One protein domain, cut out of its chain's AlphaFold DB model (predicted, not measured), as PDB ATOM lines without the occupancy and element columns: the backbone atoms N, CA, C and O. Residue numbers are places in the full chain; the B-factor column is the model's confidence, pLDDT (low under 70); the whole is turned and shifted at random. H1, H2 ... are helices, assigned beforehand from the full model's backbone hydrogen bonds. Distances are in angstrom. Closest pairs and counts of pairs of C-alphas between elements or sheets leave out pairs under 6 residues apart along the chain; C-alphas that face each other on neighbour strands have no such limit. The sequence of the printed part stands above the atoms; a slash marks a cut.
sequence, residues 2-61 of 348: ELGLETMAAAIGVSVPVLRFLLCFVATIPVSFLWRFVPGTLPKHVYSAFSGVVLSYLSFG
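What this domain is: This is residues 2 to 61 of the 348 residues of an uncharacterized protein of Gossypium schwendimanii (UniProt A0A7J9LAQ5). The model is a long helical hairpin, H2 and H3 side by side and running opposite ways, with the short helix H1 set crosswise at the end of the hairpin away from its turn. H1 packs on the first residues of H2, and H3 folds back along H2 without reaching H1. The printed part has 60 residues, with three named helices in the order H1, H2, H3 and no named strand; the class is all helix. It is a loose rod: the radius of gyration of the C-alphas is 14.1 A, and the C-alphas span 43 by 18 by 14 A.

Where its parts are: H2 and H3 share the rank of longest helix, with 20 residues each. H2 covers residues 16 to 35 and measures 28.4 A from first to last C-alpha, beginning at C-alpha 16, at (-11.405, 28.515, -12.307). It has a kink of 27 degrees near residue 29. H3 covers residues 42 to 61 and measures 27.4 A, ending at C-alpha 61, at (-12.861, 22.187, -3.161). H1 covers residues 2 to 12 and measures 15.7 A, beginning at C-alpha 2, at (-12.336, 19.149, -12.382).

How they stand to each other: H2 and H3 form a helical hairpin and touch, with 17 pairs of C-alphas within 8 A. The closest are the C-alphas of Arg 20 and Ser 59, 5.2 A apart. Their lines stand at a shallow tilt of 13 degrees, opposite ways, and their centres are 11.6 A apart. H2 also touches H1, with residues 16 to 19 of H2 alone. The closest C-alphas of these two are those of Ala 9 and Val 16, 5.4 A apart, and their lines are about perpendicular, at 82 degrees. H1 and H3 are apart. In H3 every O i to N i+4 pair is within hydrogen-bond range; in H1 6 of 7 pairs are, and in H2 14 of 16.

The domain as a whole: The two C-alphas farthest apart are those of Gly 13 and Gly 40, 43.5 A from each other, while the C-alphas of Glu 2 and Gly 61, the first and last printed residues, are 9.7 A apart. The printed part has no cut. The link from H1 to H2 is tight, with 3 residues, and the link from H2 to H3 is short, with 6 residues; there is no long link. The mean pLDDT of the printed part is 84.5, and it is under 70 at residues 2 to 3, which belong to H1.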
ATOM      1  N   GLU A   2     -13.391  18.180 -12.046       58.84
ATOM      2  CA  GLU A   2     -12.336  19.149 -12.382       58.84
ATOM      3  C   GLU A   2     -12.261  19.488 -13.882       58.84
ATOM      4  O   GLU A   2     -12.412  20.649 -14.246       58.84
ATOM      5  N   LEU A   3     -12.254  18.471 -14.755       59.56
ATOM      6  CA  LEU A   3     -12.277  18.633 -16.222       59.56
ATOM      7  C   LEU A   3     -13.505  19.404 -16.764       59.56
ATOM      8  O   LEU A   3     -13.465  19.980 -17.850       59.56
ATOM      9  N   GLY A   4     -14.618  19.422 -16.022       76.19
ATOM     10  CA  GLY A   4     -15.824  20.165 -16.406       76.19
ATOM     11  C   GLY A   4     -15.772  21.642 -16.010       76.19
ATOM     12  O   GLY A   4     -16.304  22.492 -16.715       76.19
ATOM     13  N   LEU A   5     -15.115  21.964 -14.893       78.56
ATOM     14  CA  LEU A   5     -14.988  23.347 -14.431       78.56
ATOM     15  C   LEU A   5     -13.979  24.125 -15.269       78.56
ATOM     16  O   LEU A   5     -14.219  25.291 -15.552       78.56
ATOM     17  N   GLU A   6     -12.898  23.484 -15.711       82.94
ATOM     18  CA  GLU A   6     -11.906  24.108 -16.595       82.94
ATOM     19  C   GLU A   6     -12.514  24.507 -17.942       82.94
ATOM     20  O   GLU A   6     -12.311  25.622 -18.416       82.94
ATOM     21  N   THR A   7     -13.327  23.629 -18.531       84.38
ATOM     22  CA  THR A   7     -14.007  23.897 -19.806       84.38
ATOM     23  C   THR A   7     -15.081  24.977 -19.673       84.38
ATOM     24  O   THR A   7     -15.183  25.841 -20.542       84.38
ATOM     25  N   MET A   8     -15.841  24.995 -18.572       83.44
ATOM     26  CA  MET A   8     -16.798  26.070 -18.281       83.44
ATOM     27  C   MET A   8     -16.114  27.413 -17.996       83.44
ATOM     28  O   MET A   8     -16.577  28.448 -18.469       83.44
ATOM     29  N   ALA A   9     -15.004  27.398 -17.258       85.75
ATOM     30  CA  ALA A   9     -14.211  28.585 -16.953       85.75
ATOM     31  C   ALA A   9     -13.623  29.184 -18.238       85.75
ATOM     32  O   ALA A   9     -13.789  30.376 -18.498       85.75
ATOM     33  N   ALA A  10     -13.057  28.334 -19.101       85.56
ATOM     34  CA  ALA A  10     -12.552  28.726 -20.413       85.56
ATOM     35  C   ALA A  10     -13.655  29.283 -21.327       85.56
ATOM     36  O   ALA A  10     -13.427  30.272 -22.019       85.56
ATOM     37  N   ALA A  11     -14.862  28.703 -21.304       88.19
ATOM     38  CA  ALA A  11     -15.989  29.181 -22.108       88.19
ATOM     39  C   ALA A  11     -16.490  30.576 -21.687       88.19
ATOM     40  O   ALA A  11     -16.966  31.334 -22.529       88.19
ATOM     41  N   ILE A  12     -16.384  30.914 -20.399       86.50
ATOM     42  CA  ILE A  12     -16.793  32.217 -19.847       86.50
ATOM     43  C   ILE A  12     -15.617  33.221 -19.870       86.50
ATOM     44  O   ILE A  12     -15.825  34.421 -19.711       86.50
ATOM     45  N   GLY A  13     -14.387  32.755 -20.113       87.06
ATOM     46  CA  GLY A  13     -13.179  33.584 -20.111       87.06
ATOM     47  C   GLY A  13     -12.745  34.017 -18.709       87.06
ATOM     48  O   GLY A  13     -12.136  35.070 -18.546       87.06
ATOM     49  N   VAL A  14     -13.090  33.230 -17.688       87.69
ATOM     50  CA  VAL A  14     -12.859  33.547 -16.273       87.69
ATOM     51  C   VAL A  14     -11.966  32.476 -15.651       87.69
ATOM     52  O   VAL A  14     -11.978  31.326 -16.082       87.69
ATOM     53  N   SER A  15     -11.174  32.828 -14.636       84.56
ATOM     54  CA  SER A  15     -10.341  31.854 -13.930       84.56
ATOM     55  C   SER A  15     -11.201  30.846 -13.147       84.56
ATOM     56  O   SER A  15     -12.266  31.167 -12.615       84.56
ATOM     57  N   VAL A  16     -10.735  29.597 -13.054       81.94
ATOM     58  CA  VAL A  16     -11.405  28.515 -12.307       81.94
ATOM     59  C   VAL A  16     -11.800  28.906 -10.868       81.94
ATOM     60  O   VAL A  16     -12.936  28.612 -10.486       81.94
ATOM     61  N   PRO A  17     -10.952  29.573 -10.053       79.38
ATOM     62  CA  PRO A  17     -11.349  29.988  -8.703       79.38
ATOM     63  C   PRO A  17     -12.490  31.014  -8.699       79.38
ATOM     64  O   PRO A  17     -13.401  30.906  -7.879       79.38
ATOM     65  N   VAL A  18     -12.515  31.951  -9.650       82.19
ATOM     66  CA  VAL A  18     -13.609  32.930  -9.759       82.19
ATOM     67  C   VAL A  18     -14.910  32.244 -10.182       82.19
ATOM     68  O   VAL A  18     -15.968  32.548  -9.632       82.19
ATOM     69  N   LEU A  19     -14.849  31.256 -11.084       84.75
ATOM     70  CA  LEU A  19     -16.022  30.448 -11.438       84.75
ATOM     71  C   LEU A  19     -16.576  29.682 -10.225       84.75
ATOM     72  O   LEU A  19     -17.792  29.631 -10.037       84.75
ATOM     73  N   ARG A  20     -15.705  29.100  -9.390       83.69
ATOM     74  CA  ARG A  20     -16.113  28.410  -8.151       83.69
ATOM     75  C   ARG A  20     -16.805  29.361  -7.181       83.69
ATOM     76  O   ARG A  20     -17.858  29.021  -6.643       83.69
ATOM     77  N   PHE A  21     -16.266  30.565  -7.018       83.12
ATOM     78  CA  PHE A  21     -16.873  31.589  -6.173       83.12
ATOM     79  C   PHE A  21     -18.240  32.039  -6.709       83.12
ATOM     80  O   PHE A  21     -19.207  32.122  -5.953       83.12
ATOM     81  N   LEU A  22     -18.359  32.237  -8.026       86.69
ATOM     82  CA  LEU A  22     -19.624  32.575  -8.683       86.69
ATOM     83  C   LEU A  22     -20.670  31.465  -8.507       86.69
ATOM     84  O   LEU A  22     -21.820  31.746  -8.177       86.69
ATOM     85  N   LEU A  23     -20.277  30.202  -8.686       84.94
ATOM     86  CA  LEU A  23     -21.156  29.055  -8.453       84.94
ATOM     87  C   LEU A  23     -21.589  28.962  -6.990       84.94
ATOM     88  O   LEU A  23     -22.763  28.709  -6.726       84.94
ATOM     89  N   CYS A  24     -20.672  29.202  -6.050       88.00
ATOM     90  CA  CYS A  24     -20.985  29.273  -4.627       88.00
ATOM     91  C   CYS A  24     -22.024  30.372  -4.357       88.00
ATOM     92  O   CYS A  24     -23.059  30.099  -3.751       88.00
ATOM     93  N   PHE A  25     -21.819  31.576  -4.900       86.69
ATOM     94  CA  PHE A  25     -22.752  32.694  -4.776       86.69
ATOM     95  C   PHE A  25     -24.137  32.358  -5.341       86.69
ATOM     96  O   PHE A  25     -25.139  32.523  -4.649       86.69
ATOM     97  N   VAL A  26     -24.215  31.801  -6.551       90.81
ATOM     98  CA  VAL A  26     -25.495  31.379  -7.141       90.81
ATOM     99  C   VAL A  26     -26.157  30.280  -6.309       90.81
ATOM    100  O   VAL A  26     -27.374  30.303  -6.137       90.81
ATOM    101  N   ALA A  27     -25.379  29.353  -5.742       89.25
ATOM    102  CA  ALA A  27     -25.883  28.299  -4.867       89.25
ATOM    103  C   ALA A  27     -26.405  28.828  -3.518       89.25
ATOM    104  O   ALA A  27     -27.289  28.196  -2.935       89.25
ATOM    105  N   THR A  28     -25.948  29.991  -3.037       89.44
ATOM    106  CA  THR A  28     -26.511  30.592  -1.813       89.44
ATOM    107  C   THR A  28     -27.988  30.947  -1.970       89.44
ATOM    108  O   THR A  28     -28.747  30.775  -1.025       89.44
ATOM    109  N   ILE A  29     -28.439  31.347  -3.163       92.12
ATOM    110  CA  ILE A  29     -29.824  31.771  -3.416       92.12
ATOM    111  C   ILE A  29     -30.844  30.646  -3.120       92.12
ATOM    112  O   ILE A  29     -31.736  30.856  -2.290       92.12
ATOM    113  N   PRO A  30     -30.749  29.442  -3.728       91.94
ATOM    114  CA  PRO A  30     -31.663  28.347  -3.415       91.94
ATOM    115  C   PRO A  30     -31.474  27.821  -1.989       91.94
ATOM    116  O   PRO A  30     -32.452  27.406  -1.372       91.94
ATOM    117  N   VAL A  31     -30.258  27.871  -1.435       91.06
ATOM    118  CA  VAL A  31     -29.992  27.483  -0.040       91.06
ATOM    119  C   VAL A  31     -30.727  28.417   0.933       91.06
ATOM    120  O   VAL A  31     -31.472  27.970   1.804       91.06
ATOM    121  N   SER A  32     -30.624  29.730   0.742       88.44
ATOM    122  CA  SER A  32     -31.355  30.716   1.544       88.44
ATOM    123  C   SER A  32     -32.870  30.579   1.393       88.44
ATOM    124  O   SER A  32     -33.611  30.808   2.352       88.44
ATOM    125  N   PHE A  33     -33.353  30.179   0.214       91.69
ATOM    126  CA  PHE A  33     -34.772  29.906   0.001       91.69
ATOM    127  C   PHE A  33     -35.232  28.647   0.749       91.69
ATOM    128  O   PHE A  33     -36.238  28.685   1.459       91.69
ATOM    129  N   LEU A  34     -34.468  27.554   0.658       89.00
ATOM    130  CA  LEU A  34     -34.751  26.280   1.323       89.00
ATOM    131  C   LEU A  34     -34.746  26.393   2.854       89.00
ATOM    132  O   LEU A  34     -35.563  25.739   3.503       89.00
ATOM    133  N   TRP A  35     -33.925  27.278   3.433       88.75
ATOM    134  CA  TRP A  35     -33.941  27.575   4.873       88.75
ATOM    135  C   TRP A  35     -35.331  27.952   5.402       88.75
ATOM    136  O   TRP A  35     -35.695  27.595   6.525       88.75
ATOM    137  N   ARG A  36     -36.145  28.646   4.593       89.88
ATOM    138  CA  ARG A  36     -37.496  29.077   4.995       89.88
ATOM    139  C   ARG A  36     -38.479  27.916   5.147       89.88
ATOM    140  O   ARG A  36     -39.468  28.067   5.859       89.88
ATOM    141  N   PHE A  37     -38.210  26.773   4.518       90.38
ATOM    142  CA  PHE A  37     -39.082  25.595   4.555       90.38
ATOM    143  C   PHE A  37     -38.742  24.618   5.679       90.38
ATOM    144  O   PHE A  37     -39.401  23.588   5.790       90.38
ATOM    145  N   VAL A  38     -37.741  24.914   6.511       85.50
ATOM    146  CA  VAL A  38     -37.331  24.046   7.619       85.50
ATOM    147  C   VAL A  38     -37.998  24.514   8.925       85.50
ATOM    148  O   VAL A  38     -37.542  25.490   9.532       85.50
ATOM    149  N   PRO A  39     -39.083  23.862   9.393       84.62
ATOM    150  CA  PRO A  39     -39.680  24.153  10.694       84.62
ATOM    151  C   PRO A  39     -38.875  23.512  11.836       84.62
ATOM    152  O   PRO A  39     -38.402  22.385  11.724       84.62
ATOM    153  N   GLY A  40     -38.759  24.214  12.968       86.88
ATOM    154  CA  GLY A  40     -38.071  23.730  14.176       86.88
ATOM    155  C   GLY A  40     -36.637  24.248  14.345       86.88
ATOM    156  O   GLY A  40     -36.067  24.843  13.438       86.88
ATOM    157  N   THR A  41     -36.064  24.069  15.536       86.31
ATOM    158  CA  THR A  41     -34.727  24.574  15.910       86.31
ATOM    159  C   THR A  41     -33.612  23.590  15.558       86.31
ATOM    160  O   THR A  41     -32.661  23.952  14.875       86.31
ATOM    161  N   LEU A  42     -33.755  22.315  15.932       87.81
ATOM    162  CA  LEU A  42     -32.780  21.264  15.613       87.81
ATOM    163  C   LEU A  42     -32.510  21.092  14.104       87.81
ATOM    164  O   LEU A  42     -31.341  21.149  13.715       87.81
ATOM    165  N   PRO A  43     -33.524  20.933  13.228       87.06
ATOM    166  CA  PRO A  43     -33.267  20.762  11.800       87.06
ATOM    167  C   PRO A  43     -32.696  22.029  11.154       87.06
ATOM    168  O   PRO A  43     -31.972  21.918  10.172       87.06
ATOM    169  N   LYS A  44     -32.936  23.219  11.726       86.56
ATOM    170  CA  LYS A  44     -32.268  24.455  11.302       86.56
ATOM    171  C   LYS A  44     -30.773  24.403  11.591       86.56
ATOM    172  O   LYS A  44     -29.989  24.629  10.682       86.56
ATOM    173  N   HIS A  45     -30.348  24.021  12.792       84.81
ATOM    174  CA  HIS A  45     -28.911  23.904  13.083       84.81
ATOM    175  C   HIS A  45     -28.211  22.898  12.160       84.81
ATOM    176  O   HIS A  45     -27.161  23.201  11.588       84.81
ATOM    177  N   VAL A  46     -28.834  21.733  11.951       87.81
ATOM    178  CA  VAL A  46     -28.310  20.705  11.041       87.81
ATOM    179  C   VAL A  46     -28.267  21.215   9.603       87.81
ATOM    180  O   VAL A  46     -27.254  21.039   8.930       87.81
ATOM    181  N   TYR A  47     -29.320  21.897   9.147       89.31
ATOM    182  CA  TYR A  47     -29.343  22.495   7.819       89.31
ATOM    183  C   TYR A  47     -28.226  23.524   7.660       89.31
ATOM    184  O   TYR A  47     -27.506  23.446   6.677       89.31
ATOM    185  N   SER A  48     -28.039  24.441   8.616       84.44
ATOM    186  CA  SER A  48     -27.014  25.488   8.512       84.44
ATOM    187  C   SER A  48     -25.604  24.907   8.471       84.44
ATOM    188  O   SER A  48     -24.774  25.359   7.683       84.44
ATOM    189  N   ALA A  49     -25.345  23.867   9.270       83.75
ATOM    190  CA  ALA A  49     -24.067  23.169   9.259       83.75
ATOM    191  C   ALA A  49     -23.847  22.459   7.917       83.75
ATOM    192  O   ALA A  49     -22.795  22.606   7.297       83.75
ATOM    193  N   PHE A  50     -24.861  21.742   7.428       86.69
ATOM    194  CA  PHE A  50     -24.786  21.030   6.157       86.69
ATOM    195  C   PHE A  50     -24.624  21.983   4.968       86.69
ATOM    196  O   PHE A  50     -23.733  21.790   4.142       86.69
ATOM    197  N   SER A  51     -25.429  23.047   4.897       87.69
ATOM    198  CA  SER A  51     -25.332  24.056   3.844       87.69
ATOM    199  C   SER A  51     -23.986  24.771   3.870       87.69
ATOM    200  O   SER A  51     -23.427  25.026   2.809       87.69
ATOM    201  N   GLY A  52     -23.438  25.035   5.062       83.88
ATOM    202  CA  GLY A  52     -22.094  25.589   5.221       83.88
ATOM    203  C   GLY A  52     -21.021  24.670   4.638       83.88
ATOM    204  O   GLY A  52     -20.220  25.113   3.824       83.88
ATOM    205  N   VAL A  53     -21.051  23.372   4.962       83.44
ATOM    206  CA  VAL A  53     -20.094  22.389   4.418       83.44
ATOM    207  C   VAL A  53     -20.189  22.294   2.892       83.44
ATOM    208  O   VAL A  53     -19.161  22.273   2.212       83.44
ATOM    209  N   VAL A  54     -21.407  22.269   2.344       84.62
ATOM    210  CA  VAL A  54     -21.638  22.215   0.891       84.62
ATOM    211  C   VAL A  54     -21.132  23.484   0.194       84.62
ATOM    212  O   VAL A  54     -20.476  23.385  -0.843       84.62
ATOM    213  N   LEU A  55     -21.385  24.668   0.759       84.25
ATOM    214  CA  LEU A  55     -20.912  25.946   0.209       84.25
ATOM    215  C   LEU A  55     -19.384  26.061   0.272       84.25
ATOM    216  O   LEU A  55     -18.759  26.412  -0.730       84.25
ATOM    217  N   SER A  56     -18.764  25.683   1.392       81.75
ATOM    218  CA  SER A  56     -17.301  25.658   1.515       81.75
ATOM    219  C   SER A  56     -16.672  24.693   0.510       81.75
ATOM    220  O   SER A  56     -15.685  25.031  -0.141       81.75
ATOM    221  N   TYR A  57     -17.292  23.525   0.300       82.62
ATOM    222  CA  TYR A  57     -16.858  22.565  -0.716       82.62
ATOM    223  C   TYR A  57     -16.919  23.138  -2.133       82.62
ATOM    224  O   TYR A  57     -15.991  22.935  -2.913       82.62
ATOM    225  N   LEU A  58     -17.991  23.855  -2.473       80.19
ATOM    226  CA  LEU A  58     -18.134  24.486  -3.785       80.19
ATOM    227  C   LEU A  58     -17.125  25.622  -3.996       80.19
ATOM    228  O   LEU A  58     -16.585  25.747  -5.094       80.19
ATOM    229  N   SER A  59     -16.856  26.412  -2.956       77.81
ATOM    230  CA  SER A  59     -15.936  27.553  -3.020       77.81
ATOM    231  C   SER A  59     -14.475  27.114  -3.126       77.81
ATOM    232  O   SER A  59     -13.742  27.586  -3.994       77.81
ATOM    233  N   PHE A  60     -14.048  26.186  -2.267       73.62
ATOM    234  CA  PHE A  60     -12.628  25.885  -2.067       73.62
ATOM    235  C   PHE A  60     -12.210  24.491  -2.563       73.62
ATOM    236  O   PHE A  60     -11.036  24.261  -2.840       73.62
ATOM    237  N   GLY A  61     -13.152  23.567  -2.764       76.38
ATOM    238  CA  GLY A  61     -12.861  22.187  -3.161       76.38
ATOM    239  C   GLY A  61     -12.452  21.275  -1.993       76.38
ATOM    240  O   GLY A  61     -12.380  21.687  -0.837       76.38
TER     241      GLY A  61